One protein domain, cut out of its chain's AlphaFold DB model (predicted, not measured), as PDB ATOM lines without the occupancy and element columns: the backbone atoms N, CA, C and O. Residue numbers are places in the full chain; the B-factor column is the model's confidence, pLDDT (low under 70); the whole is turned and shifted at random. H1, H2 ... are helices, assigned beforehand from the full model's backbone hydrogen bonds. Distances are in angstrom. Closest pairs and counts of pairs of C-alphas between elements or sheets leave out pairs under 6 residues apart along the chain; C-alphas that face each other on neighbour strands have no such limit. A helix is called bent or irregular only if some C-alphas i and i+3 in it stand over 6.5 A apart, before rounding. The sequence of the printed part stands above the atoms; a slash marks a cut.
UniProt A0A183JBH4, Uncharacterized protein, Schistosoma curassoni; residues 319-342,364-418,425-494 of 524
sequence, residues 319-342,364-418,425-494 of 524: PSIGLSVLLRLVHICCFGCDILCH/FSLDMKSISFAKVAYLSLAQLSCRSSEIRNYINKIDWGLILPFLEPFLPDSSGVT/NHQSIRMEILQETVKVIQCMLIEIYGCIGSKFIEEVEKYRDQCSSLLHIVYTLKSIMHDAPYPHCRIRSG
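This is residues 319 to 342, 364 to 418 and 425 to 494 of the 524 residues of an uncharacterized protein of Schistosoma curassoni (UniProt A0A183JBH4). Three helices, the long H5 with H3 and H1, make a bundle, and H4 packs on H1 and H5. The helical hairpin H6 and H7 packs on H4, H7 also touching H5 near the end where short H8 sits; short H2 is beside H1. The printed part has 149 residues and eight named helices, H1 to H8 in order along the chain, with no named strand; its class is all helix. It is compact, with a radius of gyration of the C-alphas of 15.7 A, and spans 47 by 36 by 25 A.

H5, residues 427 to 452, is the longest helix, 36.7 A from C-alpha 427 at (17.347, 53.596, 106.518) to C-alpha 452 at (53.280, 54.607, 99.006). H3, residues 372 to 389, measures 25.9 A, and H1, residues 319 to 335, 23.8 A from C-alpha 319 at (43.297, 67.954, 97.263). H4, residues 400 to 410, measures 16.1 A and is irregular, but only just: C-alphas 402 and 405 are 7.0 A apart. H7 is residues 468 to 480, 18.7 A, and H6 residues 454 to 461, 10.7 A. H2, residues 339 to 342, and H8, residues 487 to 490, are short.

H5 is the hub, touching five helices. H3 touches it at a shallow tilt of 13 degrees, the same way, closest at the C-alphas of Ser 388 and Met 444, 5.4 A. H1 touches H5 with residues 330 to 335 alone, at a shallow tilt of 27 degrees, opposite ways; the closest C-alphas are those of Cys 334 and Arg 430, 5.3 A. H1 and H3 touch at 36 degrees, only just steep, opposite ways, closest at the C-alphas of Cys 333 and Ala 377, 5.5 A. H4 touches H1 at a shallow tilt of 18 degrees, the same way, closest at the C-alphas of Ser 324 and Ile 403, 5.8 A. H6 and H7 form a hairpin at 17 degrees, closest at the C-alphas of Val 460 and Leu 471, 6.4 A. H8 touches H5, with the C-alphas of Cys 451 and Cys 489 closest at 5.3 A. H2 only just touches H1, with 3 pairs of C-alphas within 8 A, closest at Arg 328 and Ile 339, 6.3 A. Every O i to N i+4 pair is within hydrogen-bond range in H1, H3, H5, H6 and H7; in H4 it is 2 of 7, beside 4 of 8 O i to N i+3 pairs, and H2 and H8 are too short for such a pair.

The C-alphas of Ser 370 and Asp 483 are the two farthest apart, 48.0 A. Residues 343 to 363 and 419 to 424 are not printed; the gaps across these cuts are 18.4 A and 18.2 A between C-alphas. Of the links printed whole, none is long. Mean pLDDT of the printed part is 76.7, with residues 336 to 342, 364 to 375, 412 to 418, 425 to 429 and 489 to 494 under 70.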
ATOM      1  N   PRO A 319      43.851  69.304  97.228       85.62
ATOM      2  CA  PRO A 319      43.297  67.954  97.263       85.62
ATOM      3  C   PRO A 319      42.919  67.460  98.663       85.62
ATOM      4  O   PRO A 319      41.942  66.718  98.785       85.62
ATOM      5  N   SER A 320      43.637  67.890  99.705       88.44
ATOM      6  CA  SER A 320      43.345  67.551 101.104       88.44
ATOM      7  C   SER A 320      42.046  68.217 101.556       88.44
ATOM      8  O   SER A 320      41.163  67.569 102.117       88.44
ATOM      9  N   ILE A 321      41.870  69.503 101.246       86.94
ATOM     10  CA  ILE A 321      40.634  70.227 101.567       86.94
ATOM     11  C   ILE A 321      39.458  69.629 100.784       86.94
ATOM     12  O   ILE A 321      38.414  69.343 101.369       86.94
ATOM     13  N   GLY A 322      39.628  69.376  99.483       86.38
ATOM     14  CA  GLY A 322      38.581  68.802  98.634       86.38
ATOM     15  C   GLY A 322      38.114  67.423  99.112       86.38
ATOM     16  O   GLY A 322      36.908  67.184  99.218       86.38
ATOM     17  N   LEU A 323      39.051  66.531  99.455       88.31
ATOM     18  CA  LEU A 323      38.731  65.196  99.969       88.31
ATOM     19  C   LEU A 323      38.102  65.261 101.371       88.31
ATOM     20  O   LEU A 323      37.113  64.577 101.620       88.31
ATOM     21  N   SER A 324      38.607  66.130 102.255       89.19
ATOM     22  CA  SER A 324      38.014  66.370 103.581       89.19
ATOM     23  C   SER A 324      36.557  66.826 103.472       89.19
ATOM     24  O   SER A 324      35.679  66.289 104.150       89.19
ATOM     25  N   VAL A 325      36.273  67.775 102.576       87.62
ATOM     26  CA  VAL A 325      34.916  68.281 102.346       87.62
ATOM     27  C   VAL A 325      33.985  67.184 101.835       87.62
ATOM     28  O   VAL A 325      32.870  67.067 102.337       87.62
ATOM     29  N   LEU A 326      34.435  66.362 100.882       88.00
ATOM     30  CA  LEU A 326      33.645  65.238 100.367       88.00
ATOM     31  C   LEU A 326      33.331  64.215 101.458       88.00
ATOM     32  O   LEU A 326      32.174  63.830 101.609       88.00
ATOM     33  N   LEU A 327      34.329  63.820 102.253       88.44
ATOM     34  CA  LEU A 327      34.140  62.873 103.353       88.44
ATOM     35  C   LEU A 327      33.157  63.413 104.396       88.44
ATOM     36  O   LEU A 327      32.272  62.684 104.840       88.44
ATOM     37  N   ARG A 328      33.246  64.701 104.743       86.25
ATOM     38  CA  ARG A 328      32.309  65.336 105.680       86.25
ATOM     39  C   ARG A 328      30.905  65.445 105.104       86.25
ATOM     40  O   ARG A 328      29.951  65.123 105.799       86.25
ATOM     41  N   LEU A 329      30.762  65.845 103.841       84.31
ATOM     42  CA  LEU A 329      29.456  65.953 103.192       84.31
ATOM     43  C   LEU A 329      28.768  64.583 103.100       84.31
ATOM     44  O   LEU A 329      27.600  64.460 103.466       84.31
ATOM     45  N   VAL A 330      29.508  63.545 102.699       83.69
ATOM     46  CA  VAL A 330      29.012  62.162 102.679       83.69
ATOM     47  C   VAL A 330      28.694  61.676 104.094       83.69
ATOM     48  O   VAL A 330      27.659  61.049 104.291       83.69
ATOM     49  N   HIS A 331      29.490  62.029 105.105       82.19
ATOM     50  CA  HIS A 331      29.180  61.680 106.493       82.19
ATOM     51  C   HIS A 331      27.876  62.318 106.973       82.19
ATOM     52  O   HIS A 331      27.033  61.623 107.540       82.19
ATOM     53  N   ILE A 332      27.653  63.606 106.696       79.06
ATOM     54  CA  ILE A 332      26.378  64.264 107.007       79.06
ATOM     55  C   ILE A 332      25.234  63.549 106.263       79.06
ATOM     56  O   ILE A 332      24.168  63.326 106.836       79.06
ATOM     57  N   CYS A 333      25.464  63.094 105.028       75.56
ATOM     58  CA  CYS A 333      24.500  62.299 104.262       75.56
ATOM     59  C   CYS A 333      24.320  60.846 104.753       75.56
ATOM     60  O   CYS A 333      23.307  60.222 104.460       75.56
ATOM     61  N   CYS A 334      25.255  60.257 105.490       73.38
ATOM     62  CA  CYS A 334      25.094  58.905 106.034       73.38
ATOM     63  C   CYS A 334      24.492  58.944 107.445       73.38
ATOM     64  O   CYS A 334      23.574  58.184 107.760       73.38
ATOM     65  N   PHE A 335      24.976  59.864 108.278       71.94
ATOM     66  CA  PHE A 335      24.739  59.878 109.721       71.94
ATOM     67  C   PHE A 335      23.859  61.045 110.186       71.94
ATOM     68  O   PHE A 335      23.325  61.004 111.291       71.94
ATOM     69  N   GLY A 336      23.625  62.051 109.335       65.56
ATOM     70  CA  GLY A 336      22.807  63.222 109.666       65.56
ATOM     71  C   GLY A 336      23.524  64.276 110.513       65.56
ATOM     72  O   GLY A 336      22.874  65.204 110.982       65.56
ATOM     73  N   CYS A 337      24.835  64.142 110.716       63.59
ATOM     74  CA  CYS A 337      25.660  65.060 111.499       63.59
ATOM     75  C   CYS A 337      27.058  65.214 110.884       63.59
ATOM     76  O   CYS A 337      27.521  64.359 110.124       63.59
ATOM     77  N   ASP A 338      27.743  66.309 111.210       62.34
ATOM     78  CA  ASP A 338      29.139  66.511 110.819       62.34
ATOM     79  C   ASP A 338      30.081  65.702 111.726       62.34
ATOM     80  O   ASP A 338      29.840  65.559 112.927       62.34
ATOM     81  N   ILE A 339      31.183  65.196 111.162       63.12
ATOM     82  CA  ILE A 339      32.167  64.357 111.866       63.12
ATOM     83  C   ILE A 339      32.745  65.091 113.086       63.12
ATOM     84  O   ILE A 339      33.006  64.479 114.122       63.12
ATOM     85  N   LEU A 340      32.915  66.415 112.996       60.34
ATOM     86  CA  LEU A 340      33.464  67.217 114.094       60.34
ATOM     87  C   LEU A 340      32.519  67.339 115.301       60.34
ATOM     88  O   LEU A 340      33.009  67.507 116.418       60.34
ATOM     89  N   CYS A 341      31.202  67.170 115.131       49.22
ATOM     90  CA  CYS A 341      30.250  67.199 116.248       49.22
ATOM     91  C   CYS A 341      30.466  66.034 117.230       49.22
ATOM     92  O   CYS A 341      30.141  66.157 118.406       49.22
ATOM     93  N   HIS A 342      31.066  64.921 116.788       44.50
ATOM     94  CA  HIS A 342      31.382  63.783 117.657       44.50
ATOM     95  C   HIS A 342      32.658  63.960 118.497       44.50
ATOM     96  O   HIS A 342      32.858  63.190 119.438       44.50
ATOM     97  N   PHE A 364      23.053  77.485 108.466       49.97
ATOM     98  CA  PHE A 364      23.662  76.841 107.304       49.97
ATOM     99  C   PHE A 364      23.242  75.377 107.115       49.97
ATOM    100  O   PHE A 364      23.826  74.692 106.274       49.97
ATOM    101  N   SER A 365      22.259  74.876 107.874       54.94
ATOM    102  CA  SER A 365      21.863  73.469 107.763       54.94
ATOM    103  C   SER A 365      21.333  73.136 106.360       54.94
ATOM    104  O   SER A 365      20.463  73.814 105.806       54.94
ATOM    105  N   LEU A 366      21.893  72.080 105.765       55.91
ATOM    106  CA  LEU A 366      21.346  71.470 104.558       55.91
ATOM    107  C   LEU A 366      19.951  70.938 104.894       55.91
ATOM    108  O   LEU A 366      19.772  70.298 105.932       55.91
ATOM    109  N   ASP A 367      18.967  71.177 104.024       53.28
ATOM    110  CA  ASP A 367      17.633  70.593 104.202       53.28
ATOM    111  C   ASP A 367      17.691  69.059 104.063       53.28
ATOM    112  O   ASP A 367      17.550  68.501 102.977       53.28
ATOM    113  N   MET A 368      17.926  68.369 105.182       52.38
ATOM    114  CA  MET A 368      18.026  66.908 105.250       52.38
ATOM    115  C   MET A 368      16.662  66.214 105.389       52.38
ATOM    116  O   MET A 368      16.618  64.998 105.601       52.38
ATOM    117  N   LYS A 369      15.545  66.956 105.315       50.84
ATOM    118  CA  LYS A 369      14.188  66.422 105.540       50.84
ATOM    119  C   LYS A 369      13.482  65.951 104.259       50.84
ATOM    120  O   LYS A 369      12.395  65.390 104.363       50.84
ATOM    121  N   SER A 370      14.056  66.154 103.070       48.38
ATOM    122  CA  SER A 370      13.365  65.956 101.785       48.38
ATOM    123  C   SER A 370      14.018  64.913 100.861       48.38
ATOM    124  O   SER A 370      15.138  64.459 101.089       48.38
ATOM    125  N   ILE A 371      13.313  64.570  99.770       49.03
ATOM    126  CA  ILE A 371      13.784  63.765  98.618       49.03
ATOM    127  C   ILE A 371      15.162  64.244  98.109       49.03
ATOM    128  O   ILE A 371      15.923  63.437  97.576       49.03
ATOM    129  N   SER A 372      15.514  65.511  98.382       59.31
ATOM    130  CA  SER A 372      16.798  66.106  98.014       59.31
ATOM    131  C   SER A 372      18.030  65.468  98.649       59.31
ATOM    132  O   SER A 372      19.120  65.412  98.080       59.31
ATOM    133  N   PHE A 373      17.842  64.878  99.823       65.56
ATOM    134  CA  PHE A 373      18.896  64.209 100.564       65.56
ATOM    135  C   PHE A 373      19.549  63.067  99.779       65.56
ATOM    136  O   PHE A 373      20.773  62.964  99.717       65.56
ATOM    137  N   ALA A 374      18.733  62.204  99.166       66.12
ATOM    138  CA  ALA A 374      19.229  61.019  98.474       66.12
ATOM    139  C   ALA A 374      20.122  61.417  97.294       66.12
ATOM    140  O   ALA A 374      21.189  60.842  97.093       66.12
ATOM    141  N   LYS A 375      19.719  62.439  96.535       69.56
ATOM    142  CA  LYS A 375      20.439  62.855  95.333       69.56
ATOM    143  C   LYS A 375      21.696  63.650  95.652       69.56
ATOM    144  O   LYS A 375      22.722  63.411  95.013       69.56
ATOM    145  N   VAL A 376      21.653  64.508  96.676       71.44
ATOM    146  CA  VAL A 376      22.855  65.153  97.230       71.44
ATOM    147  C   VAL A 376      23.867  64.099  97.657       71.44
ATOM    148  O   VAL A 376      25.044  64.200  97.308       71.44
ATOM    149  N   ALA A 377      23.412  63.049  98.335       72.81
ATOM    150  CA  ALA A 377      24.279  61.975  98.783       72.81
ATOM    151  C   ALA A 377      24.876  61.165  97.621       72.81
ATOM    152  O   ALA A 377      26.087  60.954  97.593       72.81
ATOM    153  N   TYR A 378      24.071  60.783  96.622       74.19
ATOM    154  CA  TYR A 378      24.559  60.073  95.432       74.19
ATOM    155  C   TYR A 378      25.550  60.905  94.612       74.19
ATOM    156  O   TYR A 378      26.568  60.379  94.166       74.19
ATOM    157  N   LEU A 379      25.296  62.205  94.429       75.50
ATOM    158  CA  LEU A 379      26.213  63.094  93.709       75.50
ATOM    159  C   LEU A 379      27.507  63.327  94.493       75.50
ATOM    160  O   LEU A 379      28.584  63.307  93.901       75.50
ATOM    161  N   SER A 380      27.421  63.481  95.815       78.75
ATOM    162  CA  SER A 380      28.599  63.603  96.684       78.75
ATOM    163  C   SER A 380      29.448  62.331  96.650       78.75
ATOM    164  O   SER A 380      30.668  62.402  96.514       78.75
ATOM    165  N   LEU A 381      28.806  61.161  96.690       80.69
ATOM    166  CA  LEU A 381      29.464  59.866  96.546       80.69
ATOM    167  C   LEU A 381      30.107  59.697  95.160       80.69
ATOM    168  O   LEU A 381      31.232  59.211  95.068       80.69
ATOM    169  N   ALA A 382      29.444  60.134  94.087       76.88
ATOM    170  CA  ALA A 382      30.012  60.104  92.739       76.88
ATOM    171  C   ALA A 382      31.266  60.990  92.628       76.88
ATOM    172  O   ALA A 382      32.268  60.570  92.047       76.88
ATOM    173  N   GLN A 383      31.249  62.183  93.233       79.38
ATOM    174  CA  GLN A 383      32.430  63.050  93.298       79.38
ATOM    175  C   GLN A 383      33.550  62.425  94.141       79.38
ATOM    176  O   GLN A 383      34.708  62.454  93.724       79.38
ATOM    177  N   LEU A 384      33.222  61.796  95.276       84.38
ATOM    178  CA  LEU A 384      34.192  61.050  96.082       84.38
ATOM    179  C   LEU A 384      34.823  59.908  95.277       84.38
ATOM    180  O   LEU A 384      36.042  59.791  95.254       84.38
ATOM    181  N   SER A 385      34.022  59.118  94.561       81.88
ATOM    182  CA  SER A 385      34.504  58.027  93.707       81.88
ATOM    183  C   SER A 385      35.436  58.526  92.595       81.88
ATOM    184  O   SER A 385      36.524  57.976  92.417       81.88
ATOM    185  N   CYS A 386      35.062  59.613  91.908       78.19
ATOM    186  CA  CYS A 386      35.890  60.235  90.873       78.19
ATOM    187  C   CYS A 386      37.247  60.672  91.437       78.19
ATOM    188  O   CYS A 386      38.292  60.322  90.888       78.19
ATOM    189  N   ARG A 387      37.246  61.383  92.570       80.00
ATOM    190  CA  ARG A 387      38.480  61.846  93.218       80.00
ATOM    191  C   ARG A 387      39.332  60.673  93.694       80.00
ATOM    192  O   ARG A 387      40.515  60.628  93.376       80.00
ATOM    193  N   SER A 388      38.733  59.672  94.335       84.12
ATOM    194  CA  SER A 388      39.434  58.448  94.732       84.12
ATOM    195  C   SER A 388      40.137  57.768  93.554       84.12
ATOM    196  O   SER A 388      41.289  57.384  93.701       84.12
ATOM    197  N   SER A 389      39.514  57.695  92.371       79.19
ATOM    198  CA  SER A 389      40.140  57.090  91.179       79.19
ATOM    199  C   SER A 389      41.337  57.881  90.619       79.19
ATOM    200  O   SER A 389      42.220  57.333  89.950       79.19
ATOM    201  N   GLU A 390      41.387  59.182  90.908       82.31
ATOM    202  CA  GLU A 390      42.457  60.095  90.508       82.31
ATOM    203  C   GLU A 390      43.526  60.263  91.597       82.31
ATOM    204  O   GLU A 390      44.485  61.013  91.388       82.31
ATOM    205  N   ILE A 391      43.405  59.576  92.742       85.62
ATOM    206  CA  ILE A 391      44.236  59.827  93.929       85.62
ATOM    207  C   ILE A 391      45.730  59.713  93.639       85.62
ATOM    208  O   ILE A 391      46.527  60.504  94.141       85.62
ATOM    209  N   ARG A 392      46.112  58.810  92.731       84.50
ATOM    210  CA  ARG A 392      47.492  58.621  92.251       84.50
ATOM    211  C   ARG A 392      48.132  59.908  91.726       84.50
ATOM    212  O   ARG A 392      49.332  60.108  91.900       84.50
ATOM    213  N   ASN A 393      47.342  60.803  91.131       84.06
ATOM    214  CA  ASN A 393      47.831  62.056  90.551       84.06
ATOM    215  C   ASN A 393      48.230  63.092  91.607       84.06
ATOM    216  O   ASN A 393      49.002  64.006  91.309       84.06
ATOM    217  N   TYR A 394      47.693  62.982  92.822       85.12
ATOM    218  CA  TYR A 394      47.862  63.994  93.860       85.12
ATOM    219  C   TYR A 394      48.200  63.424  95.243       85.12
ATOM    220  O   TYR A 394      48.280  64.190  96.194       85.12
ATOM    221  N   ILE A 395      48.485  62.124  95.352       87.69
ATOM    222  CA  ILE A 395      48.762  61.417  96.613       87.69
ATOM    223  C   ILE A 395      49.873  62.065  97.454       87.69
ATOM    224  O   ILE A 395      49.778  62.119  98.673       87.69
ATOM    225  N   ASN A 396      50.898  62.623  96.801       86.12
ATOM    226  CA  ASN A 396      52.025  63.286  97.469       86.12
ATOM    227  C   ASN A 396      51.698  64.709  97.956       86.12
ATOM    228  O   ASN A 396      52.526  65.323  98.620       86.12
ATOM    229  N   LYS A 397      50.539  65.256  97.575       86.81
ATOM    230  CA  LYS A 397      50.061  66.588  97.974       86.81
ATOM    231  C   LYS A 397      49.023  66.520  99.098       86.81
ATOM    232  O   LYS A 397      48.566  67.563  99.540       86.81
ATOM    233  N   ILE A 398      48.618  65.315  99.508       88.69
ATOM    234  CA  ILE A 398      47.605  65.122 100.545       88.69
ATOM    235  C   ILE A 398      48.256  65.279 101.917       88.69
ATOM    236  O   ILE A 398      49.187  64.545 102.252       88.69
ATOM    237  N   ASP A 399      47.713  66.182 102.726       88.19
ATOM    238  CA  ASP A 399      47.944  66.197 104.165       88.19
ATOM    239  C   ASP A 399      47.095  65.102 104.825       88.19
ATOM    240  O   ASP A 399      45.892  65.256 105.066       88.19
ATOM    241  N   TRP A 400      47.726  63.960 105.101       87.06
ATOM    242  CA  TRP A 400      47.069  62.816 105.728       87.06
ATOM    243  C   TRP A 400      46.551  63.133 107.132       87.06
ATOM    244  O   TRP A 400      45.516  62.590 107.518       87.06
ATOM    245  N   GLY A 401      47.171  64.065 107.861       84.31
ATOM    246  CA  GLY A 401      46.694  64.470 109.184       84.31
ATOM    247  C   GLY A 401      45.287  65.063 109.156       84.31
ATOM    248  O   GLY A 401      44.507  64.867 110.091       84.31
ATOM    249  N   LEU A 402      44.928  65.721 108.051       84.25
ATOM    250  CA  LEU A 402      43.587  66.257 107.829       84.25
ATOM    251  C   LEU A 402      42.588  65.207 107.341       84.25
ATOM    252  O   LEU A 402      41.394  65.412 107.516       84.25
ATOM    253  N   ILE A 403      43.026  64.108 106.721       89.69
ATOM    254  CA  ILE A 403      42.132  63.134 106.071       89.69
ATOM    255  C   ILE A 403      41.855  61.916 106.945       89.69
ATOM    256  O   ILE A 403      40.701  61.499 107.053       89.69
ATOM    257  N   LEU A 404      42.895  61.339 107.554       89.12
ATOM    258  CA  LEU A 404      42.818  60.064 108.274       89.12
ATOM    259  C   LEU A 404      41.677  60.029 109.307       89.12
ATOM    260  O   LEU A 404      40.893  59.077 109.278       89.12
ATOM    261  N   PRO A 405      41.468  61.074 110.133       84.31
ATOM    262  CA  PRO A 405      40.408  61.025 111.131       84.31
ATOM    263  C   PRO A 405      38.988  61.079 110.555       84.31
ATOM    264  O   PRO A 405      38.033  60.760 111.260       84.31
ATOM    265  N   PHE A 406      38.825  61.510 109.300       84.38
ATOM    266  CA  PHE A 406      37.535  61.501 108.612       84.38
ATOM    267  C   PHE A 406      37.241  60.163 107.924       84.38
ATOM    268  O   PHE A 406      36.101  59.937 107.532       84.38
ATOM    269  N   LEU A 407      38.232  59.275 107.785       87.06
ATOM    270  CA  LEU A 407      38.037  57.931 107.236       87.06
ATOM    271  C   LEU A 407      37.532  56.949 108.294       87.06
ATOM    272  O   LEU A 407      36.669  56.131 107.989       87.06
ATOM    273  N   GLU A 408      38.025  57.064 109.530       85.12
ATOM    274  CA  GLU A 408      37.704  56.153 110.636       85.12
ATOM    275  C   GLU A 408      36.191  55.903 110.834       85.12
ATOM    276  O   GLU A 408      35.810  54.738 110.933       85.12
ATOM    277  N   PRO A 409      35.292  56.914 110.811       83.56
ATOM    278  CA  PRO A 409      33.858  56.695 111.041       83.56
ATOM    279  C   PRO A 409      33.171  55.782 110.015       83.56
ATOM    280  O   PRO A 409      32.089  55.261 110.287       83.56
ATOM    281  N   PHE A 410      33.767  55.609 108.833       82.69
ATOM    282  CA  PHE A 410      33.224  54.770 107.764       82.69
ATOM    283  C   PHE A 410      33.748  53.335 107.803       82.69
ATOM    284  O   PHE A 410      33.220  52.473 107.098       82.69
ATOM    285  N   LEU A 411      34.802  53.064 108.571       83.06
ATOM    286  CA  LEU A 411      35.446  51.761 108.585       83.06
ATOM    287  C   LEU A 411      34.765  50.850 109.613       83.06
ATOM    288  O   LEU A 411      34.353  51.309 110.678       83.06
ATOM    289  N   PRO A 412      34.604  49.554 109.303       68.38
ATOM    290  CA  PRO A 412      34.068  48.612 110.269       68.38
ATOM    291  C   PRO A 412      35.057  48.463 111.432       68.38
ATOM    292  O   PRO A 412      36.206  48.077 111.209       68.38
ATOM    293  N   ASP A 413      34.598  48.743 112.658       59.31
ATOM    294  CA  ASP A 413      35.343  48.441 113.883       59.31
ATOM    295  C   ASP A 413      35.795  46.968 113.816       59.31
ATOM    296  O   ASP A 413      35.013  46.080 113.445       59.31
ATOM    297  N   SER A 414      37.038  46.674 114.205       38.75
ATOM    298  CA  SER A 414      37.642  45.327 114.199       38.75
ATOM    299  C   SER A 414      36.947  44.305 115.126       38.75
ATOM    300  O   SER A 414      37.492  43.239 115.401       38.75
ATOM    301  N   SER A 415      35.745  44.617 115.615       33.47
ATOM    302  CA  SER A 415      34.874  43.786 116.446       33.47
ATOM    303  C   SER A 415      33.557  43.380 115.769       33.47
ATOM    304  O   SER A 415      32.745  42.706 116.398       33.47
ATOM    305  N   GLY A 416      33.309  43.743 114.503       33.00
ATOM    306  CA  GLY A 416      32.133  43.249 113.770       33.00
ATOM    307  C   GLY A 416      30.782  43.720 114.325       33.00
ATOM    308  O   GLY A 416      29.745  43.163 113.971       33.00
ATOM    309  N   VAL A 417      30.767  44.757 115.165       32.62
ATOM    310  CA  VAL A 417      29.531  45.397 115.619       32.62
ATOM    311  C   VAL A 417      29.348  46.675 114.817       32.62
ATOM    312  O   VAL A 417      29.863  47.734 115.164       32.62
ATOM    313  N   THR A 418      28.581  46.584 113.730       36.75
ATOM    314  CA  THR A 418      27.933  47.757 113.138       36.75
ATOM    315  C   THR A 418      27.244  48.515 114.269       36.75
ATOM    316  O   THR A 418      26.293  47.985 114.850       36.75
ATOM    317  N   ASN A 425      12.591  54.687 108.998       39.94
ATOM    318  CA  ASN A 425      12.122  54.877 107.600       39.94
ATOM    319  C   ASN A 425      13.066  55.376 106.472       39.94
ATOM    320  O   ASN A 425      12.895  54.922 105.347       39.94
ATOM    321  N   HIS A 426      14.084  56.212 106.711       50.94
ATOM    322  CA  HIS A 426      15.083  56.619 105.690       50.94
ATOM    323  C   HIS A 426      16.309  55.676 105.633       50.94
ATOM    324  O   HIS A 426      17.317  55.978 104.990       50.94
ATOM    325  N   GLN A 427      16.237  54.533 106.324       60.50
ATOM    326  CA  GLN A 427      17.347  53.596 106.518       60.50
ATOM    327  C   GLN A 427      17.855  52.962 105.225       60.50
ATOM    328  O   GLN A 427      19.064  52.834 105.084       60.50
ATOM    329  N   SER A 428      16.981  52.588 104.282       64.81
ATOM    330  CA  SER A 428      17.423  51.839 103.094       64.81
ATOM    331  C   SER A 428      18.435  52.633 102.267       64.81
ATOM    332  O   SER A 428      19.507  52.127 101.969       64.81
ATOM    333  N   ILE A 429      18.125  53.900 101.976       67.38
ATOM    334  CA  ILE A 429      18.974  54.763 101.146       67.38
ATOM    335  C   ILE A 429      20.256  55.145 101.899       67.38
ATOM    336  O   ILE A 429      21.341  55.068 101.335       67.38
ATOM    337  N   ARG A 430      20.170  55.496 103.192       71.69
ATOM    338  CA  ARG A 430      21.365  55.819 103.999       71.69
ATOM    339  C   ARG A 430      22.320  54.635 104.128       71.69
ATOM    340  O   ARG A 430      23.526  54.825 104.019       71.69
ATOM    341  N   MET A 431      21.787  53.433 104.344       75.44
ATOM    342  CA  MET A 431      22.590  52.213 104.425       75.44
ATOM    343  C   MET A 431      23.205  51.850 103.073       75.44
ATOM    344  O   MET A 431      24.362  51.447 103.044       75.44
ATOM    345  N   GLU A 432      22.477  52.033 101.971       79.44
ATOM    346  CA  GLU A 432      22.998  51.849 100.612       79.44
ATOM    347  C   GLU A 432      24.156  52.815 100.319       79.44
ATOM    348  O   GLU A 432      25.254  52.377  99.978       79.44
ATOM    349  N   ILE A 433      23.963  54.118 100.562       78.88
ATOM    350  CA  ILE A 433      25.015  55.134 100.396       78.88
ATOM    351  C   ILE A 433      26.214  54.823 101.292       78.88
ATOM    352  O   ILE A 433      27.353  54.932 100.842       78.88
ATOM    353  N   LEU A 434      25.983  54.424 102.547       83.31
ATOM    354  CA  LEU A 434      27.057  54.063 103.468       83.31
ATOM    355  C   LEU A 434      27.852  52.868 102.933       83.31
ATOM    356  O   LEU A 434      29.075  52.942 102.877       83.31
ATOM    357  N   GLN A 435      27.183  51.802 102.492       81.38
ATOM    358  CA  GLN A 435      27.844  50.620 101.930       81.38
ATOM    359  C   GLN A 435      28.693  50.964 100.703       81.38
ATOM    360  O   GLN A 435      29.837  50.517 100.610       81.38
ATOM    361  N   GLU A 436      28.173  51.778  99.786       82.56
ATOM    362  CA  GLU A 436      28.942  52.230  98.624       82.56
ATOM    363  C   GLU A 436      30.101  53.154  99.018       82.56
ATOM    364  O   GLU A 436      31.205  53.031  98.486       82.56
ATOM    365  N   THR A 437      29.907  54.014 100.019       84.50
ATOM    366  CA  THR A 437      30.974  54.863 100.569       84.50
ATOM    367  C   THR A 437      32.108  54.018 101.146       84.50
ATOM    368  O   THR A 437      33.274  54.270 100.838       84.50
ATOM    369  N   VAL A 438      31.790  52.976 101.924       85.31
ATOM    370  CA  VAL A 438      32.793  52.047 102.466       85.31
ATOM    371  C   VAL A 438      33.583  51.382 101.339       85.31
ATOM    372  O   VAL A 438      34.809  51.331 101.417       85.31
ATOM    373  N   LYS A 439      32.920  50.933 100.265       83.31
ATOM    374  CA  LYS A 439      33.605  50.337  99.102       83.31
ATOM    375  C   LYS A 439      34.567  51.322  98.442       83.31
ATOM    376  O   LYS A 439      35.707  50.955  98.156       83.31
ATOM    377  N   VAL A 440      34.132  52.565  98.220       85.69
ATOM    378  CA  VAL A 440      34.976  53.617  97.630       85.69
ATOM    379  C   VAL A 440      36.188  53.900  98.518       85.69
ATOM    380  O   VAL A 440      37.306  53.973  98.007       85.69
ATOM    381  N   ILE A 441      35.997  53.998  99.837       88.69
ATOM    382  CA  ILE A 441      37.091  54.216 100.792       88.69
ATOM    383  C   ILE A 441      38.057  53.027 100.801       88.69
ATOM    384  O   ILE A 441      39.264  53.231 100.742       88.69
ATOM    385  N   GLN A 442      37.562  51.789 100.815       85.88
ATOM    386  CA  GLN A 442      38.413  50.596 100.765       85.88
ATOM    387  C   GLN A 442      39.245  50.537  99.476       85.88
ATOM    388  O   GLN A 442      40.450  50.302  99.546       85.88
ATOM    389  N   CYS A 443      38.637  50.806  98.316       85.81
ATOM    390  CA  CYS A 443      39.359  50.871  97.040       85.81
ATOM    391  C   CYS A 443      40.434  51.963  97.067       85.81
ATOM    392  O   CYS A 443      41.575  51.721  96.675       85.81
ATOM    393  N   MET A 444      40.092  53.138  97.599       90.38
ATOM    394  CA  MET A 444      41.029  54.244  97.766       90.38
ATOM    395  C   MET A 444      42.211  53.853  98.669       90.38
ATOM    396  O   MET A 444      43.354  54.118  98.312       90.38
ATOM    397  N   LEU A 445      41.973  53.183  99.802       89.69
ATOM    398  CA  LEU A 445      43.030  52.722 100.714       89.69
ATOM    399  C   LEU A 445      43.966  51.698 100.062       89.69
ATOM    400  O   LEU A 445      45.179  51.766 100.269       89.69
ATOM    401  N   ILE A 446      43.422  50.785  99.253       88.50
ATOM    402  CA  ILE A 446      44.218  49.826  98.473       88.50
ATOM    403  C   ILE A 446      45.124  50.572  97.487       88.50
ATOM    404  O   ILE A 446      46.322  50.291  97.425       88.50
ATOM    405  N   GLU A 447      44.584  51.544  96.744       87.81
ATOM    406  CA  GLU A 447      45.372  52.341  95.796       87.81
ATOM    407  C   GLU A 447      46.465  53.154  96.495       87.81
ATOM    408  O   GLU A 447      47.612  53.166  96.038       87.81
ATOM    409  N   ILE A 448      46.134  53.790  97.622       89.75
ATOM    410  CA  ILE A 448      47.092  54.539  98.439       89.75
ATOM    411  C   ILE A 448      48.227  53.612  98.875       89.75
ATOM    412  O   ILE A 448      49.393  53.883  98.577       89.75
ATOM    413  N   TYR A 449      47.902  52.485  99.515       88.69
ATOM    414  CA  TYR A 449      48.912  51.546  99.995       88.69
ATOM    415  C   TYR A 449      49.767  50.997  98.848       88.69
ATOM    416  O   TYR A 449      50.990  50.949  98.961       88.69
ATOM    417  N   GLY A 450      49.167  50.689  97.696       87.12
ATOM    418  CA  GLY A 450      49.904  50.267  96.505       87.12
ATOM    419  C   GLY A 450      50.910  51.306  95.985       87.12
ATOM    420  O   GLY A 450      51.930  50.921  95.412       87.12
ATOM    421  N   CYS A 451      50.666  52.605  96.191       87.62
ATOM    422  CA  CYS A 451      51.518  53.698  95.699       87.62
ATOM    423  C   CYS A 451      52.638  54.117  96.662       87.62
ATOM    424  O   CYS A 451      53.728  54.515  96.218       87.62
ATOM    425  N   ILE A 452      52.362  54.098  97.970       89.06
ATOM    426  CA  ILE A 452      53.280  54.607  99.006       89.06
ATOM    427  C   ILE A 452      53.758  53.541 100.003       89.06
ATOM    428  O   ILE A 452      54.783  53.759 100.650       89.06
ATOM    429  N   GLY A 453      53.113  52.375 100.064       89.81
ATOM    430  CA  GLY A 453      53.557  51.210 100.833       89.81
ATOM    431  C   GLY A 453      53.704  51.493 102.326       89.81
ATOM    432  O   GLY A 453      52.839  52.116 102.943       89.81
ATOM    433  N   SER A 454      54.826  51.061 102.911       88.94
ATOM    434  CA  SER A 454      55.108  51.204 104.346       88.94
ATOM    435  C   SER A 454      55.085  52.647 104.853       88.94
ATOM    436  O   SER A 454      54.715  52.864 106.002       88.94
ATOM    437  N   LYS A 455      55.374  53.637 103.997       89.38
ATOM    438  CA  LYS A 455      55.270  55.057 104.371       89.38
ATOM    439  C   LYS A 455      53.853  55.441 104.791       89.38
ATOM    440  O   LYS A 455      53.686  56.297 105.648       89.38
ATOM    441  N   PHE A 456      52.828  54.801 104.223       90.88
ATOM    442  CA  PHE A 456      51.453  55.048 104.654       90.88
ATOM    443  C   PHE A 456      51.202  54.565 106.082       90.88
ATOM    444  O   PHE A 456      50.477  55.216 106.822       90.88
ATOM    445  N   ILE A 457      51.819  53.448 106.481       89.94
ATOM    446  CA  ILE A 457      51.707  52.928 107.851       89.94
ATOM    447  C   ILE A 457      52.309  53.926 108.827       89.94
ATOM    448  O   ILE A 457      51.657  54.262 109.806       89.94
ATOM    449  N   GLU A 458      53.503  54.438 108.528       90.19
ATOM    450  CA  GLU A 458      54.168  55.450 109.354       90.19
ATOM    451  C   GLU A 458      53.293  56.701 109.538       90.19
ATOM    452  O   GLU A 458      53.198  57.228 110.644       90.19
ATOM    453  N   GLU A 459      52.597  57.155 108.487       89.69
ATOM    454  CA  GLU A 459      51.649  58.275 108.587       89.69
ATOM    455  C   GLU A 459      50.412  57.936 109.432       89.69
ATOM    456  O   GLU A 459      50.000  58.743 110.264       89.69
ATOM    457  N   VAL A 460      49.828  56.745 109.268       89.31
ATOM    458  CA  VAL A 460      48.647  56.311 110.039       89.31
ATOM    459  C   VAL A 460      49.000  56.093 111.516       89.31
ATOM    460  O   VAL A 460      48.211  56.426 112.399       89.31
ATOM    461  N   GLU A 461      50.197  55.583 111.808       90.12
ATOM    462  CA  GLU A 461      50.674  55.327 113.171       90.12
ATOM    463  C   GLU A 461      50.811  56.598 114.009       90.12
ATOM    464  O   GLU A 461      50.534  56.549 115.210       90.12
ATOM    465  N   LYS A 462      51.131  57.745 113.391       90.38
ATOM    466  CA  LYS A 462      51.123  59.053 114.076       90.38
ATOM    467  C   LYS A 462      49.760  59.385 114.695       90.38
ATOM    468  O   LYS A 462      49.701  60.150 115.653       90.38
ATOM    469  N   TYR A 463      48.682  58.801 114.171       86.25
ATOM    470  CA  TYR A 463      47.299  59.011 114.608       86.25
ATOM    471  C   TYR A 463      46.660  57.736 115.180       86.25
ATOM    472  O   TYR A 463      45.433  57.614 115.179       86.25
ATOM    473  N   ARG A 464      47.467  56.789 115.690       83.25
ATOM    474  CA  ARG A 464      47.015  55.481 116.210       83.25
ATOM    475  C   ARG A 464      45.803  55.580 117.144       83.25
ATOM    476  O   ARG A 464      44.885  54.775 117.009       83.25
ATOM    477  N   ASP A 465      45.779  56.561 118.044       81.38
ATOM    478  CA  ASP A 465      44.702  56.718 119.033       81.38
ATOM    479  C   ASP A 465      43.360  57.140 118.407       81.38
ATOM    480  O   ASP A 465      42.301  56.907 118.986       81.38
ATOM    481  N   GLN A 466      43.386  57.751 117.217       80.44
ATOM    482  CA  GLN A 466      42.203  58.258 116.509       80.44
ATOM    483  C   GLN A 466      41.772  57.370 115.331       80.44
ATOM    484  O   GLN A 466      40.695  57.589 114.785       80.44
ATOM    485  N   CYS A 467      42.615  56.424 114.901       85.12
ATOM    486  CA  CYS A 467      42.486  55.692 113.634       85.12
ATOM    487  C   CYS A 467      42.755  54.184 113.818       85.12
ATOM    488  O   CYS A 467      43.555  53.595 113.086       85.12
ATOM    489  N   SER A 468      42.164  53.552 114.835       84.94
ATOM    490  CA  SER A 468      42.472  52.160 115.197       84.94
ATOM    491  C   SER A 468      41.969  51.150 114.158       84.94
ATOM    492  O   SER A 468      42.691  50.203 113.821       84.94
ATOM    493  N   SER A 469      40.783  51.373 113.588       85.81
ATOM    494  CA  SER A 469      40.200  50.530 112.535       85.81
ATOM    495  C   SER A 469      40.963  50.694 111.228       85.81
ATOM    496  O   SER A 469      41.291  49.708 110.558       85.81
ATOM    497  N   LEU A 470      41.321  51.934 110.889       87.56
ATOM    498  CA  LEU A 470      42.180  52.220 109.747       87.56
ATOM    499  C   LEU A 470      43.545  51.543 109.889       87.56
ATOM    500  O   LEU A 470      43.998  50.893 108.948       87.56
ATOM    501  N   LEU A 471      44.171  51.621 111.064       89.25
ATOM    502  CA  LEU A 471      45.452  50.972 111.321       89.25
ATOM    503  C   LEU A 471      45.360  49.451 111.111       89.25
ATOM    504  O   LEU A 471      46.205  48.877 110.423       89.25
ATOM    505  N   HIS A 472      44.304  48.803 111.618       87.50
ATOM    506  CA  HIS A 472      44.050  47.375 111.390       87.50
ATOM    507  C   HIS A 472      43.934  47.030 109.894       87.50
ATOM    508  O   HIS A 472      44.526  46.052 109.424       87.50
ATOM    509  N   ILE A 473      43.209  47.846 109.124       87.06
ATOM    510  CA  ILE A 473      43.061  47.647 107.677       87.06
ATOM    511  C   ILE A 473      44.403  47.812 106.967       87.06
ATOM    512  O   ILE A 473      44.757  46.970 106.146       87.06
ATOM    513  N   VAL A 474      45.189  48.837 107.296       88.50
ATOM    514  CA  VAL A 474      46.486  49.063 106.643       88.50
ATOM    515  C   VAL A 474      47.488  47.951 106.988       88.50
ATOM    516  O   VAL A 474      48.226  47.503 106.111       88.50
ATOM    517  N   TYR A 475      47.476  47.416 108.212       89.19
ATOM    518  CA  TYR A 475      48.258  46.218 108.551       89.19
ATOM    519  C   TYR A 475      47.787  44.964 107.806       89.19
ATOM    520  O   TYR A 475      48.611  44.137 107.414       89.19
ATOM    521  N   THR A 476      46.484  44.836 107.559       88.06
ATOM    522  CA  THR A 476      45.942  43.774 106.699       88.06
ATOM    523  C   THR A 476      46.411  43.947 105.251       88.06
ATOM    524  O   THR A 476      46.805  42.981 104.603       88.06
ATOM    525  N   LEU A 477      46.467  45.180 104.739       86.88
ATOM    526  CA  LEU A 477      47.044  45.452 103.420       86.88
ATOM    527  C   LEU A 477      48.537  45.121 103.379       86.88
ATOM    528  O   LEU A 477      48.986  44.554 102.391       86.88
ATOM    529  N   LYS A 478      49.295  45.372 104.454       89.81
ATOM    530  CA  LYS A 478      50.712  44.981 104.556       89.81
ATOM    531  C   LYS A 478      50.926  43.476 104.412       89.81
ATOM    532  O   LYS A 478      51.877  43.067 103.753       89.81
ATOM    533  N   SER A 479      50.073  42.651 105.024       87.75
ATOM    534  CA  SER A 479      50.210  41.192 104.919       87.75
ATOM    535  C   SER A 479      49.876  40.688 103.510       87.75
ATOM    536  O   SER A 479      50.545  39.788 103.000       87.75
ATOM    537  N   ILE A 480      48.895  41.310 102.851       87.50
ATOM    538  CA  ILE A 480      48.443  40.938 101.503       87.50
ATOM    539  C   ILE A 480      49.368  41.497 100.405       87.50
ATOM    540  O   ILE A 480      49.590  40.836  99.394       87.50
ATOM    541  N   MET A 481      49.906  42.705 100.583       87.50
ATOM    542  CA  MET A 481      50.647  43.487  99.580       87.50
ATOM    543  C   MET A 481      52.094  43.733 100.034       87.50
ATOM    544  O   MET A 481      52.532  44.874 100.175       87.50
ATOM    545  N   HIS A 482      52.836  42.652 100.272       85.50
ATOM    546  CA  HIS A 482      54.193  42.666 100.836       85.50
ATOM    547  C   HIS A 482      55.215  43.437  99.983       85.50
ATOM    548  O   HIS A 482      56.151  44.012 100.535       85.50
ATOM    549  N   ASP A 483      55.001  43.505  98.668       84.19
ATOM    550  CA  ASP A 483      55.914  44.149  97.716       84.19
ATOM    551  C   ASP A 483      55.570  45.629  97.439       84.19
ATOM    552  O   ASP A 483      56.176  46.267  96.575       84.19
ATOM    553  N   ALA A 484      54.585  46.202  98.144       83.25
ATOM    554  CA  ALA A 484      54.252  47.618  98.020       83.25
ATOM    555  C   ALA A 484      55.354  48.516  98.640       83.25
ATOM    556  O   ALA A 484      55.863  48.212  99.721       83.25
ATOM    557  N   PRO A 485      55.689  49.676  98.038       87.25
ATOM    558  CA  PRO A 485      55.008  50.313  96.912       87.25
ATOM    559  C   PRO A 485      55.398  49.720  95.553       87.25
ATOM    560  O   PRO A 485      56.574  49.521  95.258       87.25
ATOM    561  N   TYR A 486      54.413  49.537  94.672       83.12
ATOM    562  CA  TYR A 486      54.674  48.990  93.346       83.12
ATOM    563  C   TYR A 486      55.126  50.080  92.357       83.12
ATOM    564  O   TYR A 486      54.453  51.109  92.227       83.12
ATOM    565  N   PRO A 487      56.202  49.859  91.574       70.69
ATOM    566  CA  PRO A 487      56.710  50.853  90.621       70.69
ATOM    567  C   PRO A 487      55.674  51.278  89.571       70.69
ATOM    568  O   PRO A 487      55.566  52.456  89.234       70.69
ATOM    569  N   HIS A 488      54.857  50.333  89.100       70.31
ATOM    570  CA  HIS A 488      53.818  50.579  88.096       70.31
ATOM    571  C   HIS A 488      52.627  51.387  88.636       70.31
ATOM    572  O   HIS A 488      51.910  51.996  87.848       70.31
ATOM    573  N   CYS A 489      52.437  51.461  89.959       64.19
ATOM    574  CA  CYS A 489      51.417  52.320  90.565       64.19
ATOM    575  C   CYS A 489      51.752  53.814  90.440       64.19
ATOM    576  O   CYS A 489      50.847  54.645  90.498       64.19
ATOM    577  N   ARG A 490      53.037  54.166  90.262       56.25
ATOM    578  CA  ARG A 490      53.503  55.560  90.130       56.25
ATOM    579  C   ARG A 490      53.609  56.048  88.688       56.25
ATOM    580  O   ARG A 490      53.689  57.254  88.464       56.25
ATOM    581  N   ILE A 491      53.633  55.140  87.719       49.84
ATOM    582  CA  ILE A 491      53.732  55.493  86.302       49.84
ATOM    583  C   ILE A 491      52.328  55.855  85.805       49.84
ATOM    584  O   ILE A 491      51.379  55.108  86.033       49.84
ATOM    585  N   ARG A 492      52.199  56.995  85.108       48.09
ATOM    586  CA  ARG A 492      50.981  57.510  84.436       48.09
ATOM    587  C   ARG A 492      50.502  56.614  83.272       48.09
ATOM    588  O   ARG A 492      50.051  57.098  82.242       48.09
ATOM    589  N   SER A 493      50.599  55.297  83.407       36.47
ATOM    590  CA  SER A 493      49.979  54.365  82.476       36.47
ATOM    591  C   SER A 493      48.489  54.324  82.786       36.47
ATOM    592  O   SER A 493      48.082  53.907  83.875       36.47
ATOM    593  N   GLY A 494      47.688  54.801  81.833       37.97
ATOM    594  CA  GLY A 494      46.236  54.753  81.880       37.97
ATOM    595  C   GLY A 494      45.719  53.372  82.283       37.97
ATOM    596  O   GLY A 494      46.311  52.350  81.949       37.97
TER     597      GLY A 494